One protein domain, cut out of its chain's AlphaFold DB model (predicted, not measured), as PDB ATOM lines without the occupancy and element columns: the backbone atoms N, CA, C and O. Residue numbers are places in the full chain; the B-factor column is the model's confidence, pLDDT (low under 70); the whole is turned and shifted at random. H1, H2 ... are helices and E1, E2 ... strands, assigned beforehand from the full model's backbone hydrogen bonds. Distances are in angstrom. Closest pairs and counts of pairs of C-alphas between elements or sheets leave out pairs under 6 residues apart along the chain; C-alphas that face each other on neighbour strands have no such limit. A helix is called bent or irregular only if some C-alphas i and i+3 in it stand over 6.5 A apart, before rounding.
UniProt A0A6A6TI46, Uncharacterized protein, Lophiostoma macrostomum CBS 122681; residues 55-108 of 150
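Overview. This is residues 55 to 108 of the 150 residues of an uncharacterized protein of Lophiostoma macrostomum CBS 122681 (UniProt A0A6A6TI46). Picture a small, elongated chain of two ends: a two-stranded hairpin, E1 and E2, with the short helix H1 beside it makes one end, and the helix H2 makes the other. Between them runs a long looping stretch without a named element, residues 84 to 96, which fills the middle of the length, and H1 and H2 stay only just apart. The printed part has 54 residues with two named strands and two named helices, in the order E1, E2, H1, H2 along the chain, and the sheet, in the order E1 - E2, is antiparallel. The class is mixed, helices and strands. The whole is compact by its radius of gyration of the C-alphas, 11.3 A, yet elongated in outline, with spans of 34 by 21 by 15 A.

Arrangement. Begin with the sheet, where E1, residues 55 to 61, and E2, residues 67 to 70, are antiparallel neighbours, with 146 degrees between their N-to-C directions. The two form a hairpin over a tight link of 5 residues. Look at C-alphas 56 and 69, which face each other at 4.6 A, and at C-alphas 61 and 67, which face each other at 4.6 A as well. In the backbone, N 57 and O 68 are within hydrogen-bond range at 2.8 A, and N 70 and O 55 are within range at 2.8 A too. Move next to H1, residues 75 to 83, which follows E2 after a tight link of 4 residues. E2 and H1 have 1 pair of C-alphas within 8 A, those of Trp 70 and Tyr 77, 6.7 A apart and the closest of the two elements, and their centres are 11.7 A apart. E1 and H1 are near each other, with 5 pairs of C-alphas within 10 A. Past the long link you come to H2, residues 97 to 107, which is apart from E1 and from E2. H1 and H2 are only just apart, with their closest C-alphas at 8.2 A. Each O i to N i+4 pair of H1 is within hydrogen-bond range, while in H2 this holds for 4 of 7 pairs.

Along the chain. Find C-alpha 55 of Ile 55 at (-79.388, 227.921, -24.323); from there E1 runs through residues 55 to 61 to Leu 61, 13.4 A from first to last C-alpha, and it is the longest strand by residues. E2 covers residues 67 to 70, from Asp 67 to Trp 70, 10.1 A from first to last C-alpha. Look then for Thr 75, whose C-alpha stands at (-91.987, 224.295, -22.071), where H1 begins; it ends at Asp 83, 12.0 A away from C-alpha to C-alpha. H2, the longest helix by residues, begins at Asp 97 and ends at His 107, whose C-alpha you will find at (-84.506, 227.985, -43.811), and it measures 16.0 A from first to last C-alpha. Neither helix is bent.

Size, cuts and confidence. Look for the two C-alphas farthest apart, those of Ser 64 and Arg 108, and you will find them 36.8 A from each other. The C-alphas of Ile 55 and Arg 108, the first and last printed residues, are 23.2 A apart. The printed part has no cut. Its long link is the one from H1 to H2, 13 residues, 84 to 96, whose C-alphas lie 3 to 12 A from the mean of all C-alphas. In the B-factor column read the model's own confidence: the mean pLDDT of the printed part is 92.1, and no printed residue is under 70.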
ATOM      1  N   ILE A  55     -78.868 227.103 -23.229       91.44
ATOM      2  CA  ILE A  55     -79.388 227.921 -24.323       91.44
ATOM      3  C   ILE A  55     -79.498 229.346 -23.794       91.44
ATOM      4  O   ILE A  55     -80.197 229.556 -22.801       91.44
ATOM      5  N   VAL A  56     -78.817 230.296 -24.429       91.62
ATOM      6  CA  VAL A  56     -78.812 231.711 -24.042       91.62
ATOM      7  C   VAL A  56     -79.635 232.498 -25.054       91.62
ATOM      8  O   VAL A  56     -79.387 232.411 -26.250       91.62
ATOM      9  N   CYS A  57     -80.609 233.276 -24.591       90.94
ATOM     10  CA  CYS A  57     -81.336 234.198 -25.456       90.94
ATOM     11  C   CYS A  57     -80.515 235.467 -25.695       90.94
ATOM     12  O   CYS A  57     -80.362 236.271 -24.783       90.94
ATOM     13  N   GLU A  58     -80.061 235.712 -26.924       80.44
ATOM     14  CA  GLU A  58     -79.270 236.914 -27.253       80.44
ATOM     15  C   GLU A  58     -80.107 238.175 -27.554       80.44
ATOM     16  O   GLU A  58     -79.623 239.130 -28.160       80.44
ATOM     17  N   GLY A  59     -81.379 238.206 -27.151       84.50
ATOM     18  CA  GLY A  59     -82.270 239.344 -27.412       84.50
ATOM     19  C   GLY A  59     -83.286 239.634 -26.317       84.50
ATOM     20  O   GLY A  59     -84.088 240.554 -26.468       84.50
ATOM     21  N   CYS A  60     -83.262 238.877 -25.220       88.81
ATOM     22  CA  CYS A  60     -84.170 239.068 -24.099       88.81
ATOM     23  C   CYS A  60     -83.405 239.070 -22.786       88.81
ATOM     24  O   CYS A  60     -82.583 238.191 -22.523       88.81
ATOM     25  N   LEU A  61     -83.757 240.038 -21.947       89.81
ATOM     26  CA  LEU A  61     -83.266 240.150 -20.586       89.81
ATOM     27  C   LEU A  61     -84.384 239.787 -19.607       89.81
ATOM     28  O   LEU A  61     -85.561 240.057 -19.856       89.81
ATOM     29  N   ASP A  62     -84.011 239.171 -18.492       87.81
ATOM     30  CA  ASP A  62     -84.889 238.954 -17.351       87.81
ATOM     31  C   ASP A  62     -85.227 240.288 -16.653       87.81
ATOM     32  O   ASP A  62     -84.724 241.363 -16.990       87.81
ATOM     33  N   SER A  63     -86.084 240.233 -15.631       87.88
ATOM     34  CA  SER A  63     -86.465 241.414 -14.842       87.88
ATOM     35  C   SER A  63     -85.298 242.079 -14.101       87.88
ATOM     36  O   SER A  63     -85.448 243.195 -13.609       87.88
ATOM     37  N   SER A  64     -84.153 241.403 -14.005       88.62
ATOM     38  CA  SER A  64     -82.917 241.905 -13.401       88.62
ATOM     39  C   SER A  64     -81.917 242.412 -14.448       88.62
ATOM     40  O   SER A  64     -80.802 242.776 -14.083       88.62
ATOM     41  N   GLY A  65     -82.292 242.446 -15.730       87.81
ATOM     42  CA  GLY A  65     -81.430 242.901 -16.818       87.81
ATOM     43  C   GLY A  65     -80.363 241.890 -17.250       87.81
ATOM     44  O   GLY A  65     -79.384 242.297 -17.866       87.81
ATOM     45  N   ARG A  66     -80.515 240.598 -16.930       86.62
ATOM     46  CA  ARG A  66     -79.571 239.530 -17.312       86.62
ATOM     47  C   ARG A  66     -80.125 238.687 -18.451       86.62
ATOM     48  O   ARG A  66     -81.337 238.521 -18.539       86.62
ATOM     49  N   ASP A  67     -79.253 238.108 -19.270       90.81
ATOM     50  CA  ASP A  67     -79.667 237.225 -20.365       90.81
ATOM     51  C   ASP A  67     -80.545 236.073 -19.868       90.81
ATOM     52  O   ASP A  67     -80.253 235.416 -18.861       90.81
ATOM     53  N   VAL A  68     -81.629 235.803 -20.594       90.88
ATOM     54  CA  VAL A  68     -82.495 234.664 -20.290       90.88
ATOM     55  C   VAL A  68     -81.797 233.369 -20.716       90.88
ATOM     56  O   VAL A  68     -81.335 233.251 -21.849       90.88
ATOM     57  N   VAL A  69     -81.739 232.380 -19.815       91.94
ATOM     58  CA  VAL A  69     -81.067 231.092 -20.055       91.94
ATOM     59  C   VAL A  69     -81.982 229.893 -19.804       91.94
ATOM     60  O   VAL A  69     -82.792 229.899 -18.877       91.94
ATOM     61  N   TRP A  70     -81.811 228.817 -20.580       92.38
ATOM     62  CA  TRP A  70     -82.538 227.553 -20.402       92.38
ATOM     63  C   TRP A  70     -81.617 226.336 -20.419       92.38
ATOM     64  O   TRP A  70     -80.689 226.231 -21.218       92.38
ATOM     65  N   HIS A  71     -81.933 225.340 -19.587       90.75
ATOM     66  CA  HIS A  71     -81.211 224.061 -19.569       90.75
ATOM     67  C   HIS A  71     -81.459 223.209 -20.822       90.75
ATOM     68  O   HIS A  71     -80.615 222.394 -21.201       90.75
ATOM     69  N   SER A  72     -82.630 223.364 -21.441       90.75
ATOM     70  CA  SER A  72     -83.088 222.576 -22.587       90.75
ATOM     71  C   SER A  72     -84.257 223.267 -23.286       90.75
ATOM     72  O   SER A  72     -84.911 224.117 -22.678       90.75
ATOM     73  N   LYS A  73     -84.600 222.819 -24.501       91.88
ATOM     74  CA  LYS A  73     -85.811 223.222 -25.240       91.88
ATOM     75  C   LYS A  73     -87.095 222.638 -24.617       91.88
ATOM     76  O   LYS A  73     -87.780 221.818 -25.223       91.88
ATOM     77  N   GLY A  74     -87.367 223.002 -23.364       93.88
ATOM     78  CA  GLY A  74     -88.565 222.616 -22.614       93.88
ATOM     79  C   GLY A  74     -89.713 223.614 -22.786       93.88
ATOM     80  O   GLY A  74     -89.642 224.524 -23.608       93.88
ATOM     81  N   THR A  75     -90.763 223.477 -21.973       95.69
ATOM     82  CA  THR A  75     -91.987 224.295 -22.071       95.69
ATOM     83  C   THR A  75     -91.713 225.798 -22.027       95.69
ATOM     84  O   THR A  75     -92.203 226.525 -22.882       95.69
ATOM     85  N   GLN A  76     -90.889 226.263 -21.082       92.56
ATOM     86  CA  GLN A  76     -90.581 227.692 -20.936       92.56
ATOM     87  C   GLN A  76     -89.833 228.261 -22.149       92.56
ATOM     88  O   GLN A  76     -90.088 229.393 -22.546       92.56
ATOM     89  N   TYR A  77     -88.944 227.470 -22.758       94.38
ATOM     90  CA  TYR A  77     -88.250 227.864 -23.983       94.38
ATOM     91  C   TYR A  77     -89.235 227.998 -25.147       94.38
ATOM     92  O   TYR A  77     -89.246 229.016 -25.827       94.38
ATOM     93  N   TRP A  78     -90.100 227.001 -25.362       94.88
ATOM     94  CA  TRP A  78     -91.061 227.044 -26.469       94.88
ATOM     95  C   TRP A  78     -92.103 228.145 -26.307       94.88
ATOM     96  O   TRP A  78     -92.474 228.778 -27.292       94.88
ATOM     97  N   GLN A  79     -92.518 228.411 -25.069       94.19
ATOM     98  CA  GLN A  79     -93.372 229.546 -24.761       94.19
ATOM     99  C   GLN A  79     -92.670 230.868 -25.092       94.19
ATOM    100  O   GLN A  79     -93.244 231.694 -25.785       94.19
ATOM    101  N   HIS A  80     -91.407 231.045 -24.695       91.88
ATOM    102  CA  HIS A  80     -90.620 232.217 -25.080       91.88
ATOM    103  C   HIS A  80     -90.496 232.365 -26.606       91.88
ATOM    104  O   HIS A  80     -90.713 233.451 -27.136       91.88
ATOM    105  N   VAL A  81     -90.196 231.275 -27.322       93.06
ATOM    106  CA  VAL A  81     -90.086 231.266 -28.791       93.06
ATOM    107  C   VAL A  81     -91.374 231.760 -29.450       93.06
ATOM    108  O   VAL A  81     -91.316 232.504 -30.430       93.06
ATOM    109  N   GLN A  82     -92.527 231.371 -28.907       92.69
ATOM    110  CA  GLN A  82     -93.830 231.824 -29.371       92.69
ATOM    111  C   GLN A  82     -94.104 233.286 -28.982       92.69
ATOM    112  O   GLN A  82     -94.400 234.100 -29.851       92.69
ATOM    113  N   ASP A  83     -93.967 233.626 -27.701       92.62
ATOM    114  CA  ASP A  83     -94.347 234.931 -27.150       92.62
ATOM    115  C   ASP A  83     -93.449 236.071 -27.657       92.62
ATOM    116  O   ASP A  83     -93.902 237.205 -27.796       92.62
ATOM    117  N   GLN A  84     -92.176 235.780 -27.937       92.94
ATOM    118  CA  GLN A  84     -91.180 236.753 -28.404       92.94
ATOM    119  C   GLN A  84     -90.889 236.642 -29.911       92.94
ATOM    120  O   GLN A  84     -89.950 237.266 -30.406       92.94
ATOM    121  N   ASN A  85     -91.691 235.865 -30.652       95.12
ATOM    122  CA  ASN A  85     -91.546 235.639 -32.094       95.12
ATOM    123  C   ASN A  85     -90.100 235.295 -32.505       95.12
ATOM    124  O   ASN A  85     -89.526 235.905 -33.412       95.12
ATOM    125  N   VAL A  86     -89.506 234.306 -31.842       94.19
ATOM    126  CA  VAL A  86     -88.124 233.884 -32.095       94.19
ATOM    127  C   VAL A  86     -88.092 232.750 -33.115       94.19
ATOM    128  O   VAL A  86     -88.948 231.865 -33.143       94.19
ATOM    129  N   CYS A  87     -87.092 232.750 -33.993       93.50
ATOM    130  CA  CYS A  87     -86.840 231.614 -34.869       93.50
ATOM    131  C   CYS A  87     -86.186 230.471 -34.093       93.50
ATOM    132  O   CYS A  87     -85.080 230.601 -33.599       93.50
ATOM    133  N   ASP A  88     -86.816 229.303 -34.064       91.50
ATOM    134  CA  ASP A  88     -86.315 228.111 -33.374       91.50
ATOM    135  C   ASP A  88     -85.113 227.428 -34.058       91.50
ATOM    136  O   ASP A  88     -84.512 226.512 -33.487       91.50
ATOM    137  N   ILE A  89     -84.777 227.873 -35.275       90.75
ATOM    138  CA  ILE A  89     -83.667 227.364 -36.095       90.75
ATOM    139  C   ILE A  89     -82.403 228.214 -35.914       90.75
ATOM    140  O   ILE A  89     -81.314 227.658 -35.823       90.75
ATOM    141  N   CYS A  90     -82.533 229.545 -35.880       91.12
ATOM    142  CA  CYS A  90     -81.391 230.469 -35.816       91.12
ATOM    143  C   CYS A  90     -81.474 231.518 -34.697       91.12
ATOM    144  O   CYS A  90     -80.690 232.457 -34.693       91.12
ATOM    145  N   GLU A  91     -82.460 231.404 -33.807       89.31
ATOM    146  CA  GLU A  91     -82.656 232.221 -32.596       89.31
ATOM    147  C   GLU A  91     -82.828 233.733 -32.833       89.31
ATOM    148  O   GLU A  91     -82.822 234.552 -31.914       89.31
ATOM    149  N   ARG A  92     -83.089 234.125 -34.086       91.56
ATOM    150  CA  ARG A  92     -83.371 235.512 -34.457       91.56
ATOM    151  C   ARG A  92     -84.761 235.952 -33.996       91.56
ATOM    152  O   ARG A  92     -85.741 235.244 -34.219       91.56
ATOM    153  N   HIS A  93     -84.833 237.159 -33.441       94.75
ATOM    154  CA  HIS A  93     -86.063 237.790 -32.969       94.75
ATOM    155  C   HIS A  93     -86.774 238.558 -34.086       94.75
ATOM    156  O   HIS A  93     -86.131 239.153 -34.960       94.75
ATOM    157  N   PHE A  94     -88.103 238.582 -34.024       95.19
ATOM    158  CA  PHE A  94     -88.952 239.327 -34.947       95.19
ATOM    159  C   PHE A  94     -89.992 240.139 -34.179       95.19
ATOM    160  O   PHE A  94     -90.472 239.738 -33.129       95.19
ATOM    161  N   HIS A  95     -90.373 241.299 -34.711       93.06
ATOM    162  CA  HIS A  95     -91.388 242.135 -34.059       93.06
ATOM    163  C   HIS A  95     -92.806 241.568 -34.177       93.06
ATOM    164  O   HIS A  95     -93.670 241.919 -33.381       93.06
ATOM    165  N   THR A  96     -93.055 240.721 -35.178       95.75
ATOM    166  CA  THR A  96     -94.370 240.135 -35.440       95.75
ATOM    167  C   THR A  96     -94.244 238.671 -35.838       95.75
ATOM    168  O   THR A  96     -93.250 238.246 -36.438       95.75
ATOM    169  N   ASP A  97     -95.295 237.918 -35.541       95.81
ATOM    170  CA  ASP A  97     -95.460 236.513 -35.908       95.81
ATOM    171  C   ASP A  97     -95.448 236.318 -37.439       95.81
ATOM    172  O   ASP A  97     -94.808 235.399 -37.948       95.81
ATOM    173  N   ASP A  98     -96.031 237.241 -38.213       95.81
ATOM    174  CA  ASP A  98     -95.974 237.202 -39.683       95.81
ATOM    175  C   ASP A  98     -94.547 237.334 -40.231       95.81
ATOM    176  O   ASP A  98     -94.149 236.604 -41.146       95.81
ATOM    177  N   ASN A  99     -93.737 238.221 -39.642       96.12
ATOM    178  CA  ASN A  99     -92.335 238.372 -40.025       96.12
ATOM    179  C   ASN A  99     -91.539 237.104 -39.706       96.12
ATOM    180  O   ASN A  99     -90.733 236.666 -40.530       96.12
ATOM    181  N   LEU A 100     -91.806 236.476 -38.556       96.62
ATOM    182  CA  LEU A 100     -91.217 235.189 -38.207       96.62
ATOM    183  C   LEU A 100     -91.633 234.094 -39.202       96.62
ATOM    184  O   LEU A 100     -90.774 233.358 -39.692       96.62
ATOM    185  N   ARG A 101     -92.924 233.981 -39.541       94.25
ATOM    186  CA  ARG A 101     -93.417 232.991 -40.515       94.25
ATOM    187  C   ARG A 101     -92.738 233.144 -41.871       94.25
ATOM    188  O   ARG A 101     -92.244 232.155 -42.415       94.25
ATOM    189  N   ASN A 102     -92.656 234.370 -42.380       93.50
ATOM    190  CA  ASN A 102     -91.970 234.668 -43.634       93.50
ATOM    191  C   ASN A 102     -90.473 234.356 -43.547       93.50
ATOM    192  O   ASN A 102     -89.914 233.729 -44.447       93.50
ATOM    193  N   HIS A 103     -89.821 234.703 -42.436       95.06
ATOM    194  CA  HIS A 103     -88.421 234.364 -42.214       95.06
ATOM    195  C   HIS A 103     -88.175 232.850 -42.206       95.06
ATOM    196  O   HIS A 103     -87.195 232.398 -42.802       95.06
ATOM    197  N   LYS A 104     -89.059 232.039 -41.610       94.44
ATOM    198  CA  LYS A 104     -88.913 230.572 -41.594       94.44
ATOM    199  C   LYS A 104     -88.864 229.959 -43.000       94.44
ATOM    200  O   LYS A 104     -88.294 228.883 -43.169       94.44
ATOM    201  N   LEU A 105     -89.377 230.643 -44.028       92.62
ATOM    202  CA  LEU A 105     -89.232 230.223 -45.428       92.62
ATOM    203  C   LEU A 105     -87.774 230.263 -45.905       92.62
ATOM    204  O   LEU A 105     -87.399 229.496 -46.788       92.62
ATOM    205  N   THR A 106     -86.928 231.108 -45.310       92.62
ATOM    206  CA  THR A 106     -85.505 231.217 -45.668       92.62
ATOM    207  C   THR A 106     -84.694 229.985 -45.269       92.62
ATOM    208  O   THR A 106     -83.725 229.670 -45.959       92.62
ATOM    209  N   HIS A 107     -85.126 229.245 -44.244       93.38
ATOM    210  CA  HIS A 107     -84.506 227.985 -43.811       93.38
ATOM    211  C   HIS A 107     -84.946 226.776 -44.639       93.38
ATOM    212  O   HIS A 107     -84.351 225.704 -44.545       93.38
ATOM    213  N   ARG A 108     -85.989 226.921 -45.464       91.06
ATOM    214  CA  ARG A 108     -86.447 225.836 -46.332       91.06
ATOM    215  C   ARG A 108     -85.479 225.630 -47.491       91.06
ATOM    216  O   ARG A 108     -84.919 226.577 -48.049       91.06
TER     217      ARG A 108